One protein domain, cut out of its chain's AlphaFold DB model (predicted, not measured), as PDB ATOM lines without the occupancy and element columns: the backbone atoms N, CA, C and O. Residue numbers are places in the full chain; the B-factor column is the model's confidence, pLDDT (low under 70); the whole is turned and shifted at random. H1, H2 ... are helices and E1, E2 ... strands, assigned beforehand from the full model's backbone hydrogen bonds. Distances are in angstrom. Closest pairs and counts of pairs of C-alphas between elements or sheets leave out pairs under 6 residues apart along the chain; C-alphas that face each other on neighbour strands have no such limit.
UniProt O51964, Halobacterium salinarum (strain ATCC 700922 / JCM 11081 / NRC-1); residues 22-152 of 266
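What this domain is: This is residues 22 to 152 of the 266 residues of a protein of Halobacterium salinarum (strain ATCC 700922 / JCM 11081 / NRC-1) (UniProt O51964). Little regular structure: a core of sheet E1 E2 E3 with helices H1 and H3 side by side at it, hairpin E4 E5 at one end of the long axis and unnamed loop 66 to 98 at the other. The 131 printed residues run H1 H2 E1 E2 E3 E4 E5 H3 H4, mixed class, 51 in named elements; compact, radius of gyration of the C-alphas 15.1 A, spans 49 by 33 by 32 A.

How they stand to each other: Find E1 (53 to 55), E2 (61 to 65) and E3 (99 to 103), a meander, each strand antiparallel to the one before; N 54 and O 62 are 3.0 A apart, N 63 and O 101 2.9 A. H1 (26 to 38) and H3 (121 to 128) only graze it and touch, closest C-alphas His 33 and Leu 121, 6.5 A, opposite ways at a shallow 30 degrees; their O i to N i+4 pairs are within hydrogen-bond range.

Where its parts are: Find C-alpha 26 at (128.751, 187.899, 119.329); H1 runs 17.2 A. H3 ends at (127.590, 180.684, 117.555).

The domain as a whole: The printed part has no cut; E2 to E3 is a long link; 12 residues are under pLDDT 70.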
ATOM      1  N   GLU A  22     131.472 193.251 111.981       94.00
ATOM      2  CA  GLU A  22     132.572 193.909 112.698       94.00
ATOM      3  C   GLU A  22     132.329 194.027 114.214       94.00
ATOM      4  O   GLU A  22     133.187 194.516 114.955       94.00
ATOM      5  N   HIS A  23     131.153 193.624 114.712       95.56
ATOM      6  CA  HIS A  23     130.803 193.859 116.107       95.56
ATOM      7  C   HIS A  23     131.576 192.919 117.051       95.56
ATOM      8  O   HIS A  23     131.396 191.707 116.979       95.56
ATOM      9  N   PRO A  24     132.314 193.427 118.057       94.75
ATOM     10  CA  PRO A  24     133.164 192.598 118.927       94.75
ATOM     11  C   PRO A  24     132.397 191.759 119.966       94.75
ATOM     12  O   PRO A  24     132.994 191.175 120.865       94.75
ATOM     13  N   ASN A  25     131.065 191.761 119.923       96.44
ATOM     14  CA  ASN A  25     130.233 191.039 120.882       96.44
ATOM     15  C   ASN A  25     129.231 190.176 120.127       96.44
ATOM     16  O   ASN A  25     128.220 190.688 119.637       96.44
ATOM     17  N   ASP A  26     129.509 188.877 120.102       96.19
ATOM     18  CA  ASP A  26     128.751 187.899 119.329       96.19
ATOM     19  C   ASP A  26     127.296 187.774 119.784       96.19
ATOM     20  O   ASP A  26     126.413 187.587 118.957       96.19
ATOM     21  N   ASP A  27     126.985 187.926 121.081       97.19
ATOM     22  CA  ASP A  27     125.590 187.856 121.551       97.19
ATOM     23  C   ASP A  27     124.747 188.974 120.926       97.19
ATOM     24  O   ASP A  27     123.609 188.755 120.485       97.19
ATOM     25  N   LYS A  28     125.317 190.185 120.871       97.38
ATOM     26  CA  LYS A  28     124.686 191.342 120.232       97.38
ATOM     27  C   LYS A  28     124.613 191.135 118.724       97.38
ATOM     28  O   LYS A  28     123.518 191.226 118.169       97.38
ATOM     29  N   ALA A  29     125.737 190.806 118.091       97.56
ATOM     30  CA  ALA A  29     125.836 190.603 116.651       97.56
ATOM     31  C   ALA A  29     124.850 189.531 116.166       97.56
ATOM     32  O   ALA A  29     124.017 189.806 115.302       97.56
ATOM     33  N   MET A  30     124.865 188.342 116.774       98.06
ATOM     34  CA  MET A  30     124.005 187.215 116.409       98.06
ATOM     35  C   MET A  30     122.525 187.560 116.580       98.06
ATOM     36  O   MET A  30     121.701 187.269 115.712       98.06
ATOM     37  N   SER A  31     122.160 188.253 117.662       97.62
ATOM     38  CA  SER A  31     120.773 188.683 117.874       97.62
ATOM     39  C   SER A  31     120.268 189.604 116.765       97.62
ATOM     40  O   SER A  31     119.133 189.457 116.305       97.62
ATOM     41  N   VAL A  32     121.090 190.572 116.348       97.62
ATOM     42  CA  VAL A  32     120.739 191.502 115.267       97.62
ATOM     43  C   VAL A  32     120.727 190.771 113.923       97.62
ATOM     44  O   VAL A  32     119.772 190.944 113.163       97.62
ATOM     45  N   HIS A  33     121.703 189.896 113.667       98.25
ATOM     46  CA  HIS A  33     121.798 189.119 112.432       98.25
ATOM     47  C   HIS A  33     120.585 188.193 112.249       98.25
ATOM     48  O   HIS A  33     119.916 188.239 111.216       98.25
ATOM     49  N   LEU A  34     120.197 187.439 113.285       98.12
ATOM     50  CA  LEU A  34     118.962 186.651 113.263       98.12
ATOM     51  C   LEU A  34     117.737 187.546 113.063       98.12
ATOM     52  O   LEU A  34     116.858 187.224 112.264       98.12
ATOM     53  N   GLY A  35     117.661 188.679 113.766       97.06
ATOM     54  CA  GLY A  35     116.539 189.611 113.660       97.06
ATOM     55  C   GLY A  35     116.317 190.124 112.237       97.06
ATOM     56  O   GLY A  35     115.172 190.169 111.780       97.06
ATOM     57  N   ILE A  36     117.397 190.485 111.543       96.25
ATOM     58  CA  ILE A  36     117.338 191.055 110.195       96.25
ATOM     59  C   ILE A  36     117.226 189.990 109.098       96.25
ATOM     60  O   ILE A  36     116.533 190.212 108.110       96.25
ATOM     61  N   GLY A  37     117.818 188.811 109.304       96.88
ATOM     62  CA  GLY A  37     117.802 187.713 108.334       96.88
ATOM     63  C   GLY A  37     116.578 186.804 108.390       96.88
ATOM     64  O   GLY A  37     116.301 186.097 107.429       96.88
ATOM     65  N   THR A  38     115.811 186.825 109.485       96.38
ATOM     66  CA  THR A  38     114.636 185.939 109.651       96.38
ATOM     67  C   THR A  38     113.334 186.684 109.943       96.38
ATOM     68  O   THR A  38     112.247 186.103 109.925       96.38
ATOM     69  N   GLY A  39     113.419 187.968 110.301       94.94
ATOM     70  CA  GLY A  39     112.272 188.764 110.730       94.94
ATOM     71  C   GLY A  39     111.565 188.228 111.976       94.94
ATOM     72  O   GLY A  39     110.385 188.527 112.218       94.94
ATOM     73  N   MET A  40     112.255 187.423 112.784       93.94
ATOM     74  CA  MET A  40     111.738 186.950 114.057       93.94
ATOM     75  C   MET A  40     111.356 188.116 114.972       93.94
ATOM     76  O   MET A  40     111.995 189.168 115.024       93.94
ATOM     77  N   ARG A  41     110.265 187.940 115.724       91.00
ATOM     78  CA  ARG A  41     109.872 188.920 116.740       91.00
ATOM     79  C   ARG A  41     110.938 188.930 117.835       91.00
ATOM     80  O   ARG A  41     111.478 187.889 118.180       91.00
ATOM     81  N   ASN A  42     111.151 190.091 118.451       90.00
ATOM     82  CA  ASN A  42     112.090 190.252 119.566       90.00
ATOM     83  C   ASN A  42     111.887 189.175 120.662       90.00
ATOM     84  O   ASN A  42     112.855 188.574 121.111       90.00
ATOM     85  N   ASN A  43     110.633 188.855 121.023       88.69
ATOM     86  CA  ASN A  43     110.374 187.786 121.994       88.69
ATOM     87  C   ASN A  43     110.856 186.415 121.498       88.69
ATOM     88  O   ASN A  43     111.446 185.688 122.275       88.69
ATOM     89  N   THR A  44     110.644 186.073 120.225       93.00
ATOM     90  CA  THR A  44     111.130 184.813 119.637       93.00
ATOM     91  C   THR A  44     112.651 184.730 119.691       93.00
ATOM     92  O   THR A  44     113.174 183.723 120.139       93.00
ATOM     93  N   ILE A  45     113.357 185.808 119.328       95.00
ATOM     94  CA  ILE A  45     114.831 185.857 119.355       95.00
ATOM     95  C   ILE A  45     115.374 185.558 120.748       95.00
ATOM     96  O   ILE A  45     116.310 184.782 120.893       95.00
ATOM     97  N   GLY A  46     114.743 186.113 121.784       92.94
ATOM     98  CA  GLY A  46     115.131 185.859 123.170       92.94
ATOM     99  C   GLY A  46     114.991 184.406 123.639       92.94
ATOM    100  O   GLY A  46     115.507 184.091 124.710       92.94
ATOM    101  N   HIS A  47     114.306 183.558 122.866       93.44
ATOM    102  CA  HIS A  47     114.038 182.149 123.164       93.44
ATOM    103  C   HIS A  47     114.667 181.182 122.160       93.44
ATOM    104  O   HIS A  47     114.476 179.981 122.318       93.44
ATOM    105  N   VAL A  48     115.399 181.675 121.152       95.38
ATOM    106  CA  VAL A  48     116.065 180.802 120.178       95.38
ATOM    107  C   VAL A  48     116.962 179.819 120.919       95.38
ATOM    108  O   VAL A  48     117.791 180.219 121.743       95.38
ATOM    109  N   TYR A  49     116.754 178.544 120.616       95.25
ATOM    110  CA  TYR A  49     117.475 177.414 121.173       95.25
ATOM    111  C   TYR A  49     118.117 176.622 120.038       95.25
ATOM    112  O   TYR A  49     117.547 176.559 118.948       95.25
ATOM    113  N   LYS A  50     119.277 176.011 120.283       95.44
ATOM    114  CA  LYS A  50     120.028 175.265 119.262       95.44
ATOM    115  C   LYS A  50     119.191 174.216 118.512       95.44
ATOM    116  O   LYS A  50     119.301 174.131 117.297       95.44
ATOM    117  N   ASP A  51     118.280 173.518 119.194       94.94
ATOM    118  CA  ASP A  51     117.448 172.460 118.589       94.94
ATOM    119  C   ASP A  51     116.392 173.006 117.615       94.94
ATOM    120  O   ASP A  51     115.703 172.244 116.941       94.94
ATOM    121  N   TRP A  52     116.216 174.327 117.545       96.12
ATOM    122  CA  TRP A  52     115.365 174.937 116.527       96.12
ATOM    123  C   TRP A  52     116.045 174.938 115.161       96.12
ATOM    124  O   TRP A  52     115.367 175.109 114.154       96.12
ATOM    125  N   PHE A  53     117.363 174.766 115.107       97.69
ATOM    126  CA  PHE A  53     118.102 174.696 113.860       97.69
ATOM    127  C   PHE A  53     118.204 173.256 113.363       97.69
ATOM    128  O   PHE A  53     118.412 172.328 114.140       97.69
ATOM    129  N   PHE A  54     118.073 173.069 112.053       96.62
ATOM    130  CA  PHE A  54     118.237 171.763 111.428       96.62
ATOM    131  C   PHE A  54     118.746 171.895 109.996       96.62
ATOM    132  O   PHE A  54     118.501 172.895 109.318       96.62
ATOM    133  N   TYR A  55     119.435 170.855 109.539       96.81
ATOM    134  CA  TYR A  55     119.921 170.745 108.172       96.81
ATOM    135  C   TYR A  55     118.969 169.893 107.333       96.81
ATOM    136  O   TYR A  55     118.484 168.861 107.806       96.81
ATOM    137  N   ASP A  56     118.724 170.294 106.087       95.69
ATOM    138  CA  ASP A  56     118.090 169.420 105.097       95.69
ATOM    139  C   ASP A  56     119.094 168.412 104.505       95.69
ATOM    140  O   ASP A  56     120.249 168.335 104.933       95.69
ATOM    141  N   SER A  57     118.657 167.608 103.528       94.25
ATOM    142  CA  SER A  57     119.510 166.626 102.842       94.25
ATOM    143  C   SER A  57     120.675 167.238 102.069       94.25
ATOM    144  O   SER A  57     121.668 166.548 101.852       94.25
ATOM    145  N   ASP A  58     120.556 168.505 101.682       93.81
ATOM    146  CA  ASP A  58     121.493 169.202 100.805       93.81
ATOM    147  C   ASP A  58     122.485 170.057 101.616       93.81
ATOM    148  O   ASP A  58     123.348 170.734 101.059       93.81
ATOM    149  N   GLY A  59     122.386 170.019 102.951       92.25
ATOM    150  CA  GLY A  59     123.232 170.784 103.864       92.25
ATOM    151  C   GLY A  59     122.804 172.247 104.015       92.25
ATOM    152  O   GLY A  59     123.565 173.061 104.555       92.25
ATOM    153  N   ASN A  60     121.600 172.612 103.571       96.38
ATOM    154  CA  ASN A  60     121.027 173.923 103.853       96.38
ATOM    155  C   ASN A  60     120.558 173.975 105.305       96.38
ATOM    156  O   ASN A  60     119.930 173.041 105.805       96.38
ATOM    157  N   LEU A  61     120.849 175.089 105.972       97.88
ATOM    158  CA  LEU A  61     120.473 175.308 107.361       97.88
ATOM    159  C   LEU A  61     119.128 176.033 107.433       97.88
ATOM    160  O   LEU A  61     118.916 177.049 106.772       97.88
ATOM    161  N   TYR A  62     118.238 175.543 108.281       97.94
ATOM    162  CA  TYR A  62     116.938 176.140 108.555       97.94
ATOM    163  C   TYR A  62     116.757 176.367 110.048       97.94
ATOM    164  O   TYR A  62     117.384 175.705 110.869       97.94
ATOM    165  N   ILE A  63     115.853 177.280 110.394       97.25
ATOM    166  CA  ILE A  63     115.299 177.416 111.739       97.25
ATOM    167  C   ILE A  63     113.802 177.093 111.722       97.25
ATOM    168  O   ILE A  63     113.033 177.683 110.956       97.25
ATOM    169  N   GLN A  64     113.383 176.173 112.587       95.50
ATOM    170  CA  GLN A  64     111.999 175.895 112.941       95.50
ATOM    171  C   GLN A  64     111.611 176.774 114.124       95.50
ATOM    172  O   GLN A  64     112.092 176.601 115.238       95.50
ATOM    173  N   ILE A  65     110.680 177.692 113.906       94.25
ATOM    174  CA  ILE A  65     110.067 178.438 114.999       94.25
ATOM    175  C   ILE A  65     108.850 177.630 115.445       94.25
ATOM    176  O   ILE A  65     107.914 177.475 114.651       94.25
ATOM    177  N   PRO A  66     108.858 177.065 116.660       92.38
ATOM    178  CA  PRO A  66     107.791 176.183 117.102       92.38
ATOM    179  C   PRO A  66     106.521 176.984 117.401       92.38
ATOM    180  O   PRO A  66     106.594 178.154 117.775       92.38
ATOM    181  N   GLY A  67     105.354 176.353 117.235       90.19
ATOM    182  CA  GLY A  67     104.088 176.902 117.743       90.19
ATOM    183  C   GLY A  67     104.002 176.866 119.268       90.19
ATOM    184  O   GLY A  67     103.389 177.731 119.876       90.19
ATOM    185  N   SER A  68     104.693 175.908 119.884       88.62
ATOM    186  CA  SER A  68     104.915 175.844 121.323       88.62
ATOM    187  C   SER A  68     106.194 175.065 121.616       88.62
ATOM    188  O   SER A  68     106.484 174.083 120.929       88.62
ATOM    189  N   ASP A  69     106.970 175.492 122.608       89.62
ATOM    190  CA  ASP A  69     108.132 174.754 123.112       89.62
ATOM    191  C   ASP A  69     108.389 175.093 124.587       89.62
ATOM    192  O   ASP A  69     107.933 176.116 125.101       89.62
ATOM    193  N   LYS A  70     109.144 174.254 125.297       88.06
ATOM    194  CA  LYS A  70     109.554 174.538 126.674       88.06
ATOM    195  C   LYS A  70     110.423 175.800 126.705       88.06
ATOM    196  O   LYS A  70     111.428 175.904 126.004       88.06
ATOM    197  N   CYS A  71     110.088 176.755 127.567       87.56
ATOM    198  CA  CYS A  71     110.966 177.881 127.839       87.56
ATOM    199  C   CYS A  71     112.207 177.400 128.597       87.56
ATOM    200  O   CYS A  71     112.116 176.818 129.675       87.56
ATOM    201  N   ARG A  72     113.381 177.673 128.025       88.06
ATOM    202  CA  ARG A  72     114.693 177.358 128.618       88.06
ATOM    203  C   ARG A  72     115.403 178.604 129.157       88.06
ATOM    204  O   ARG A  72     116.518 178.530 129.663       88.06
ATOM    205  N   LYS A  73     114.753 179.766 129.056       86.00
ATOM    206  CA  LYS A  73     115.340 181.044 129.436       86.00
ATOM    207  C   LYS A  73     115.503 181.155 130.956       86.00
ATOM    208  O   LYS A  73     114.572 180.850 131.691       86.00
ATOM    209  N   GLY A  74     116.643 181.672 131.418       74.94
ATOM    210  CA  GLY A  74     116.885 181.954 132.839       74.94
ATOM    211  C   GLY A  74     117.148 180.721 133.709       74.94
ATOM    212  O   GLY A  74     116.821 180.752 134.889       74.94
ATOM    213  N   ASN A  75     117.759 179.675 133.141       61.78
ATOM    214  CA  ASN A  75     118.152 178.416 133.800       61.78
ATOM    215  C   ASN A  75     117.022 177.395 134.051       61.78
ATOM    216  O   ASN A  75     117.205 176.487 134.844       61.78
ATOM    217  N   GLY A  76     115.892 177.477 133.340       53.94
ATOM    218  CA  GLY A  76     114.968 176.336 133.191       53.94
ATOM    219  C   GLY A  76     113.962 176.072 134.323       53.94
ATOM    220  O   GLY A  76     113.084 175.230 134.128       53.94
ATOM    221  N   ASP A  77     114.023 176.818 135.430       49.62
ATOM    222  CA  ASP A  77     113.229 176.530 136.642       49.62
ATOM    223  C   ASP A  77     112.055 177.501 136.867       49.62
ATOM    224  O   ASP A  77     111.283 177.352 137.815       49.62
ATOM    225  N   GLY A  78     111.900 178.517 136.010       52.34
ATOM    226  CA  GLY A  78     110.892 179.559 136.182       52.34
ATOM    227  C   GLY A  78     110.267 180.029 134.875       52.34
ATOM    228  O   GLY A  78     110.935 180.180 133.852       52.34
ATOM    229  N   THR A  79     108.965 180.312 134.926       58.22
ATOM    230  CA  THR A  79     108.235 180.973 133.845       58.22
ATOM    231  C   THR A  79     108.873 182.332 133.576       58.22
ATOM    232  O   THR A  79     108.883 183.220 134.432       58.22
ATOM    233  N   CYS A  80     109.423 182.523 132.378       70.69
ATOM    234  CA  CYS A  80     109.829 183.853 131.949       70.69
ATOM    235  C   CYS A  80     108.591 184.774 131.944       70.69
ATOM    236  O   CYS A  80     107.515 184.327 131.568       70.69
ATOM    237  N   GLY A  81     108.705 186.070 132.266       64.94
ATOM    238  CA  GLY A  81     107.547 186.997 132.290       64.94
ATOM    239  C   GLY A  81     106.837 187.243 130.937       64.94
ATOM    240  O   GLY A  81     106.066 188.191 130.795       64.94
ATOM    241  N   HIS A  82     107.158 186.455 129.910       66.75
ATOM    242  CA  HIS A  82     106.569 186.457 128.568       66.75
ATOM    243  C   HIS A  82     106.114 185.064 128.110       66.75
ATOM    244  O   HIS A  82     105.724 184.912 126.955       66.75
ATOM    245  N   CYS A  83     106.230 184.077 128.989       73.25
ATOM    246  CA  CYS A  83     105.885 182.688 128.777       73.25
ATOM    247  C   CYS A  83     104.569 182.420 129.512       73.25
ATOM    248  O   CYS A  83     104.309 183.057 130.533       73.25
ATOM    249  N   GLU A  84     103.736 181.526 128.985       65.00
ATOM    250  CA  GLU A  84     102.484 181.154 129.651       65.00
ATOM    251  C   GLU A  84     102.748 180.460 130.988       65.00
ATOM    252  O   GLU A  84     103.834 179.909 131.215       65.00
ATOM    253  N   ASP A  85     101.746 180.497 131.870       58.94
ATOM    254  CA  ASP A  85     101.770 179.806 133.156       58.94
ATOM    255  C   ASP A  85     102.123 178.328 132.926       58.94
ATOM    256  O   ASP A  85     101.391 177.591 132.273       58.94
ATOM    257  N   GLY A  86     103.297 177.906 133.409       60.72
ATOM    258  CA  GLY A  86     103.862 176.577 133.135       60.72
ATOM    259  C   GLY A  86     105.177 176.582 132.350       60.72
ATOM    260  O   GLY A  86     105.740 175.518 132.100       60.72
ATOM    261  N   GLY A  87     105.701 177.757 131.986       75.31
ATOM    262  CA  GLY A  87     107.039 177.872 131.400       75.31
ATOM    263  C   GLY A  87     107.093 177.441 129.938       75.31
ATOM    264  O   GLY A  87     108.115 176.921 129.497       75.31
ATOM    265  N   GLN A  88     106.019 177.657 129.179       85.12
ATOM    266  CA  GLN A  88     105.994 177.415 127.735       85.12
ATOM    267  C   GLN A  88     106.229 178.705 126.945       85.12
ATOM    268  O   GLN A  88     105.678 179.769 127.242       85.12
ATOM    269  N   TYR A  89     107.084 178.604 125.933       87.50
ATOM    270  CA  TYR A  89     107.226 179.594 124.883       87.50
ATOM    271  C   TYR A  89     106.163 179.348 123.813       87.50
ATOM    272  O   TYR A  89     106.156 178.283 123.205       87.50
ATOM    273  N   ASN A  90     105.361 180.373 123.521       87.25
ATOM    274  CA  ASN A  90     104.480 180.419 122.357       87.25
ATOM    275  C   ASN A  90     104.783 181.684 121.530       87.25
ATOM    276  O   ASN A  90     105.046 182.769 122.085       87.25
ATOM    277  N   PRO A  91     104.761 181.615 120.189       82.44
ATOM    278  CA  PRO A  91     104.718 182.803 119.358       82.44
ATOM    279  C   PRO A  91     103.481 183.644 119.685       82.44
ATOM    280  O   PRO A  91     102.432 183.169 120.087       82.44
ATOM    281  N   LYS A  92     103.586 184.963 119.494       80.38
ATOM    282  CA  LYS A  92     102.515 185.893 119.906       80.38
ATOM    283  C   LYS A  92     101.159 185.685 119.175       80.38
ATOM    284  O   LYS A  92     100.169 186.289 119.570       80.38
ATOM    285  N   THR A  93     101.126 184.963 118.059       73.19
ATOM    286  CA  THR A  93      99.923 184.774 117.224       73.19
ATOM    287  C   THR A  93     100.002 183.409 116.565       73.19
ATOM    288  O   THR A  93     101.096 183.105 116.103       73.19
ATOM    289  N   GLU A  94      98.872 182.725 116.368       72.31
ATOM    290  CA  GLU A  94      98.788 181.435 115.648       72.31
ATOM    291  C   GLU A  94      99.448 181.481 114.266       72.31
ATOM    292  O   GLU A  94     100.180 180.586 113.871       72.31
ATOM    293  N   ALA A  95      99.297 182.591 113.537       71.88
ATOM    294  CA  ALA A  95      99.976 182.779 112.251       71.88
ATOM    295  C   ALA A  95     101.517 182.760 112.357       71.88
ATOM    296  O   ALA A  95     102.216 182.641 111.359       71.88
ATOM    297  N   GLY A  96     102.061 182.956 113.557       65.00
ATOM    298  CA  GLY A  96     103.479 182.840 113.864       65.00
ATOM    299  C   GLY A  96     103.905 181.426 114.254       65.00
ATOM    300  O   GLY A  96     105.085 181.232 114.527       65.00
ATOM    301  N   ASP A  97     103.012 180.453 114.283       75.56
ATOM    302  CA  ASP A  97     103.324 179.121 114.776       75.56
ATOM    303  C   ASP A  97     103.927 178.250 113.674       75.56
ATOM    304  O   ASP A  97     103.641 178.422 112.490       75.56
ATOM    305  N   GLY A  98     104.804 177.324 114.068       79.69
ATOM    306  CA  GLY A  98     105.222 176.205 113.220       79.69
ATOM    307  C   GLY A  98     105.904 176.572 111.896       79.69
ATOM    308  O   GLY A  98     105.807 175.805 110.943       79.69
ATOM    309  N   ARG A  99     106.620 177.699 111.809       90.19
ATOM    310  CA  ARG A  99     107.231 178.155 110.544       90.19
ATOM    311  C   ARG A  99     108.708 177.804 110.402       90.19
ATOM    312  O   ARG A  99     109.476 177.941 111.352       90.19
ATOM    313  N   ILE A 100     109.095 177.451 109.178       94.56
ATOM    314  CA  ILE A 100     110.469 177.122 108.785       94.56
ATOM    315  C   ILE A 100     111.047 178.271 107.958       94.56
ATOM    316  O   ILE A 100     110.444 178.727 106.981       94.56
ATOM    317  N   ILE A 101     112.229 178.747 108.341       96.38
ATOM    318  CA  ILE A 101     112.926 179.840 107.660       96.38
ATOM    319  C   ILE A 101     114.328 179.361 107.285       96.38
ATOM    320  O   ILE A 101     115.038 178.824 108.127       96.38
ATOM    321  N   LEU A 102     114.711 179.547 106.020       97.19
ATOM    322  CA  LEU A 102     116.080 179.307 105.558       97.19
ATOM    323  C   LEU A 102     117.030 180.268 106.277       97.19
ATOM    324  O   LEU A 102     116.712 181.450 106.412       97.19
ATOM    325  N   ILE A 103     118.188 179.768 106.688       98.12
ATOM    326  CA  ILE A 103     119.307 180.548 107.205       98.12
ATOM    327  C   ILE A 103     120.327 180.689 106.062       98.12
ATOM    328  O   ILE A 103     121.041 179.728 105.775       98.12
ATOM    329  N   PRO A 104     120.367 181.827 105.342       96.50
ATOM    330  CA  PRO A 104     121.177 181.942 104.135       96.50
ATOM    331  C   PRO A 104     122.585 182.486 104.418       96.50
ATOM    332  O   PRO A 104     122.808 183.213 105.384       96.50
ATOM    333  N   ASN A 105     123.523 182.195 103.515       96.75
ATOM    334  CA  ASN A 105     124.819 182.884 103.449       96.75
ATOM    335  C   ASN A 105     124.890 183.943 102.356       96.75
ATOM    336  O   ASN A 105     125.833 184.725 102.367       96.75
ATOM    337  N   SER A 106     123.914 184.004 101.453       96.06
ATOM    338  CA  SER A 106     123.832 185.043 100.434       96.06
ATOM    339  C   SER A 106     122.513 185.799 100.512       96.06
ATOM    340  O   SER A 106     121.532 185.333 101.105       96.06
ATOM    341  N   TRP A 107     122.509 186.999  99.954       93.94
ATOM    342  CA  TRP A 107     121.315 187.808  99.801       93.94
ATOM    343  C   TRP A 107     121.457 188.721  98.589       93.94
ATOM    344  O   TRP A 107     122.552 189.147  98.233       93.94
ATOM    345  N   HIS A 108     120.324 189.090  98.008       92.88
ATOM    346  CA  HIS A 108     120.273 190.086  96.951       92.88
ATOM    347  C   HIS A 108     120.401 191.505  97.536       92.88
ATOM    348  O   HIS A 108     119.474 192.012  98.192       92.88
ATOM    349  N   ASN A 109     121.544 192.159  97.320       90.81
ATOM    350  CA  ASN A 109     121.823 193.491  97.840       90.81
ATOM    351  C   ASN A 109     121.246 194.592  96.937       90.81
ATOM    352  O   ASN A 109     121.883 195.120  96.030       90.81
ATOM    353  N   HIS A 110     120.050 195.055  97.290       89.06
ATOM    354  CA  HIS A 110     119.389 196.187  96.627       89.06
ATOM    355  C   HIS A 110     120.080 197.552  96.835       89.06
ATOM    356  O   HIS A 110     119.603 198.566  96.322       89.06
ATOM    357  N   ALA A 111     121.151 197.646  97.631       85.25
ATOM    358  CA  ALA A 111     121.917 198.885  97.790       85.25
ATOM    359  C   ALA A 111     122.858 199.174  96.610       85.25
ATOM    360  O   ALA A 111     123.067 200.354  96.318       85.25
ATOM    361  N   ASN A 112     123.375 198.123  95.964       75.00
ATOM    362  CA  ASN A 112     124.387 198.160  94.908       75.00
ATOM    363  C   ASN A 112     123.886 197.360  93.693       75.00
ATOM    364  O   ASN A 112     124.267 196.214  93.508       75.00
ATOM    365  N   GLU A 113     122.967 197.937  92.914       72.31
ATOM    366  CA  GLU A 113     122.482 197.378  91.631       72.31
ATOM    367  C   GLU A 113     121.862 195.959  91.674       72.31
ATOM    368  O   GLU A 113     121.488 195.431  90.632       72.31
ATOM    369  N   GLY A 114     121.644 195.373  92.858       69.88
ATOM    370  CA  GLY A 114     120.987 194.071  92.999       69.88
ATOM    371  C   GLY A 114     121.922 192.871  92.827       69.88
ATOM    372  O   GLY A 114     121.508 191.823  92.337       69.88
ATOM    373  N   GLU A 115     123.193 192.986  93.201       83.25
ATOM    374  CA  GLU A 115     124.096 191.831  93.167       83.25
ATOM    375  C   GLU A 115     123.822 190.857  94.327       83.25
ATOM    376  O   GLU A 115     123.403 191.250  95.420       83.25
ATOM    377  N   GLU A 116     124.047 189.560  94.096       92.44
ATOM    378  CA  GLU A 116     124.104 188.576  95.181       92.44
ATOM    379  C   GLU A 116     125.403 188.780  95.965       92.44
ATOM    380  O   GLU A 116     126.501 188.613  95.435       92.44
ATOM    381  N   GLU A 117     125.272 189.123  97.242       93.69
ATOM    382  CA  GLU A 117     126.392 189.377  98.142       93.69
ATOM    383  C   GLU A 117     126.390 188.401  99.321       93.69
ATOM    384  O   GLU A 117     125.393 187.742  99.630       93.69
ATOM    385  N   TYR A 118     127.521 188.329 100.020       95.06
ATOM    386  CA  TYR A 118     127.642 187.549 101.243       95.06
ATOM    387  C   TYR A 118     126.829 188.179 102.383       95.06
ATOM    388  O   TYR A 118     127.067 189.307 102.809       95.06
ATOM    389  N   PHE A 119     125.864 187.418 102.890       96.25
ATOM    390  CA  PHE A 119     125.056 187.740 104.064       96.25
ATOM    391  C   PHE A 119     125.678 187.158 105.343       96.25
ATOM    392  O   PHE A 119     125.740 187.829 106.371       96.25
ATOM    393  N   GLY A 120     126.174 185.918 105.269       97.31
ATOM    394  CA  GLY A 120     126.900 185.250 106.355       97.31
ATOM    395  C   GLY A 120     126.067 184.800 107.558       97.31
ATOM    396  O   GLY A 120     126.633 184.560 108.625       97.31
ATOM    397  N   LEU A 121     124.732 184.718 107.461       98.31
ATOM    398  CA  LEU A 121     123.917 184.311 108.613       98.31
ATOM    399  C   LEU A 121     124.129 182.842 108.966       98.31
ATOM    400  O   LEU A 121     124.188 182.529 110.153       98.31
ATOM    401  N   LYS A 122     124.243 181.949 107.974       97.94
ATOM    402  CA  LYS A 122     124.503 180.526 108.243       97.94
ATOM    403  C   LYS A 122     125.838 180.356 108.953       97.94
ATOM    404  O   LYS A 122     125.846 179.757 110.021       97.94
ATOM    405  N   ASP A 123     126.902 180.972 108.449       97.19
ATOM    406  CA  ASP A 123     128.227 180.875 109.074       97.19
ATOM    407  C   ASP A 123     128.224 181.444 110.500       97.19
ATOM    408  O   ASP A 123     128.788 180.850 111.418       97.19
ATOM    409  N   HIS A 124     127.527 182.563 110.724       97.69
ATOM    410  CA  HIS A 124     127.401 183.146 112.060       97.69
ATOM    411  C   HIS A 124     126.624 182.233 113.022       97.69
ATOM    412  O   HIS A 124     127.027 182.077 114.172       97.69
ATOM    413  N   VAL A 125     125.538 181.601 112.563       98.00
ATOM    414  CA  VAL A 125     124.760 180.639 113.364       98.00
ATOM    415  C   VAL A 125     125.592 179.397 113.692       98.00
ATOM    416  O   VAL A 125     125.593 178.965 114.842       98.00
ATOM    417  N   GLU A 126     126.321 178.864 112.713       97.00
ATOM    418  CA  GLU A 126     127.201 177.697 112.850       97.00
ATOM    419  C   GLU A 126     128.372 177.941 113.808       97.00
ATOM    420  O   GLU A 126     128.742 177.051 114.572       97.00
ATOM    421  N   ALA A 127     128.932 179.151 113.812       95.62
ATOM    422  CA  ALA A 127     129.973 179.539 114.758       95.62
ATOM    423  C   ALA A 127     129.427 179.798 116.175       95.62
ATOM    424  O   ALA A 127     130.148 179.630 117.159       95.62
ATOM    425  N   TYR A 128     128.167 180.233 116.290       96.88
ATOM    426  CA  TYR A 128     127.590 180.684 117.555       96.88
ATOM    427  C   TYR A 128     126.904 179.572 118.354       96.88
ATOM    428  O   TYR A 128     127.074 179.501 119.576       96.88
ATOM    429  N   PHE A 129     126.088 178.735 117.707       97.12
ATOM    430  CA  PHE A 129     125.275 177.713 118.372       97.12
ATOM    431  C   PHE A 129     125.948 176.337 118.350       97.12
ATOM    432  O   PHE A 129     126.644 176.000 117.403       97.12
ATOM    433  N   ALA A 130     125.720 175.527 119.388       95.00
ATOM    434  CA  ALA A 130     126.133 174.121 119.423       95.00
ATOM    435  C   ALA A 130     125.161 173.270 118.596       95.00
ATOM    436  O   ALA A 130     124.253 172.653 119.147       95.00
ATOM    437  N   LEU A 131     125.292 173.299 117.275       94.69
ATOM    438  CA  LEU A 131     124.381 172.608 116.370       94.69
ATOM    439  C   LEU A 131     124.705 171.118 116.271       94.69
ATOM    440  O   LEU A 131     125.866 170.723 116.173       94.69
ATOM    441  N   ASP A 132     123.649 170.314 116.190       89.44
ATOM    442  CA  ASP A 132     123.721 168.873 115.987       89.44
ATOM    443  C   ASP A 132     122.965 168.474 114.709       89.44
ATOM    444  O   ASP A 132     122.109 169.197 114.197       89.44
ATOM    445  N   GLY A 133     123.272 167.292 114.177       85.50
ATOM    446  CA  GLY A 133     122.573 166.731 113.023       85.50
ATOM    447  C   GLY A 133     123.486 165.900 112.135       85.50
ATOM    448  O   GLY A 133     124.699 166.077 112.118       85.50
ATOM    449  N   LYS A 134     122.891 164.985 111.361       85.81
ATOM    450  CA  LYS A 134     123.639 164.107 110.443       85.81
ATOM    451  C   LYS A 134     124.445 164.893 109.400       85.81
ATOM    452  O   LYS A 134     125.512 164.444 109.004       85.81
ATOM    453  N   ASN A 135     123.919 166.040 108.976       88.69
ATOM    454  CA  ASN A 135     124.504 166.883 107.933       88.69
ATOM    455  C   ASN A 135     125.188 168.139 108.508       88.69
ATOM    456  O   ASN A 135     125.579 169.016 107.744       88.69
ATOM    457  N   ALA A 136     125.311 168.238 109.837       87.44
ATOM    458  CA  ALA A 136     126.012 169.335 110.491       87.44
ATOM    459  C   ALA A 136     127.536 169.143 110.362       87.44
ATOM    460  O   ALA A 136     128.012 168.019 110.558       87.44
ATOM    461  N   PRO A 137     128.316 170.201 110.075       86.25
ATOM    462  CA  PRO A 137     129.776 170.127 110.120       86.25
ATOM    463  C   PRO A 137     130.300 169.700 111.507       86.25
ATOM    464  O   PRO A 137     129.702 169.998 112.537       86.25
ATOM    465  N   ASP A 138     131.448 169.027 111.589       84.44
ATOM    466  CA  ASP A 138     131.945 168.528 112.887       84.44
ATOM    467  C   ASP A 138     132.313 169.651 113.875       84.44
ATOM    468  O   ASP A 138     132.237 169.474 115.093       84.44
ATOM    469  N   ASN A 139     132.687 170.828 113.367       84.38
ATOM    470  CA  ASN A 139     133.115 171.968 114.173       84.38
ATOM    471  C   ASN A 139     131.960 172.759 114.811       84.38
ATOM    472  O   ASN A 139     132.238 173.587 115.677       84.38
ATOM    473  N   VAL A 140     130.696 172.513 114.440       88.62
ATOM    474  CA  VAL A 140     129.556 173.316 114.933       88.62
ATOM    475  C   VAL A 140     128.960 172.805 116.251       88.62
ATOM    476  O   VAL A 140     128.071 173.433 116.810       88.62
ATOM    477  N   ARG A 141     129.478 171.707 116.818       86.69
ATOM    478  CA  ARG A 141     128.925 171.072 118.037       86.69
ATOM    479  C   ARG A 141     129.308 171.748 119.361       86.69
ATOM    480  O   ARG A 141     128.824 171.344 120.414       86.69
ATOM    481  N   TYR A 142     130.190 172.749 119.337       85.50
ATOM    482  CA  TYR A 142     130.825 173.312 120.543       85.50
ATOM    483  C   TYR A 142     130.376 174.741 120.903       85.50
ATOM    484  O   TYR A 142     131.003 175.386 121.741       85.50
ATOM    485  N   GLY A 143     129.320 175.252 120.266       91.12
ATOM    486  CA  GLY A 143     128.781 176.589 120.526       91.12
ATOM    487  C   GLY A 143     127.871 176.692 121.760       91.12
ATOM    488  O   GLY A 143     127.955 175.923 122.717       91.12
ATOM    489  N   LYS A 144     126.979 177.684 121.747       94.50
ATOM    490  CA  LYS A 144     125.999 177.948 122.812       94.50
ATOM    491  C   LYS A 144     124.664 177.265 122.525       94.50
ATOM    492  O   LYS A 144     124.251 177.133 121.379       94.50
ATOM    493  N   ASP A 145     123.926 176.937 123.576       94.88
ATOM    494  CA  ASP A 145     122.557 176.435 123.426       94.88
ATOM    495  C   ASP A 145     121.541 177.566 123.181       94.88
ATOM    496  O   ASP A 145     120.548 177.387 122.479       94.88
ATOM    497  N   MET A 146     121.790 178.747 123.757       95.12
ATOM    498  CA  MET A 146     120.953 179.946 123.644       95.12
ATOM    499  C   MET A 146     121.801 181.207 123.535       95.12
ATOM    500  O   MET A 146     122.972 181.234 123.919       95.12
ATOM    501  N   ILE A 147     121.168 182.305 123.124       95.06
ATOM    502  CA  ILE A 147     121.781 183.633 123.191       95.06
ATOM    503  C   ILE A 147     122.102 183.994 124.654       95.06
ATOM    504  O   ILE A 147     121.240 183.842 125.515       95.06
ATOM    505  N   GLN A 148     123.326 184.454 124.942       91.75
ATOM    506  CA  GLN A 148     123.901 184.595 126.304       91.75
ATOM    507  C   GLN A 148     123.991 183.295 127.126       91.75
ATOM    508  O   GLN A 148     124.190 183.344 128.337       91.75
ATOM    509  N   GLY A 149     123.802 182.127 126.510       88.44
ATOM    510  CA  GLY A 149     123.766 180.831 127.193       88.44
ATOM    511  C   GLY A 149     122.443 180.512 127.900       88.44
ATOM    512  O   GLY A 149     122.135 179.343 128.085       88.44
ATOM    513  N   ASN A 150     121.621 181.509 128.240       89.12
ATOM    514  CA  ASN A 150     120.347 181.300 128.943       89.12
ATOM    515  C   ASN A 150     119.187 182.160 128.417       89.12
ATOM    516  O   ASN A 150     118.204 182.368 129.129       89.12
ATOM    517  N   GLY A 151     119.282 182.656 127.184       89.94
ATOM    518  CA  GLY A 151     118.271 183.488 126.540       89.94
ATOM    519  C   GLY A 151     118.298 184.945 127.002       89.94
ATOM    520  O   GLY A 151     118.844 185.310 128.038       89.94
ATOM    521  N   VAL A 152     117.649 185.822 126.235       90.31
ATOM    522  CA  VAL A 152     117.735 187.277 126.443       90.31
ATOM    523  C   VAL A 152     116.359 187.936 126.521       90.31
ATOM    524  O   VAL A 152     115.362 187.496 125.947       90.31
TER     525      VAL A 152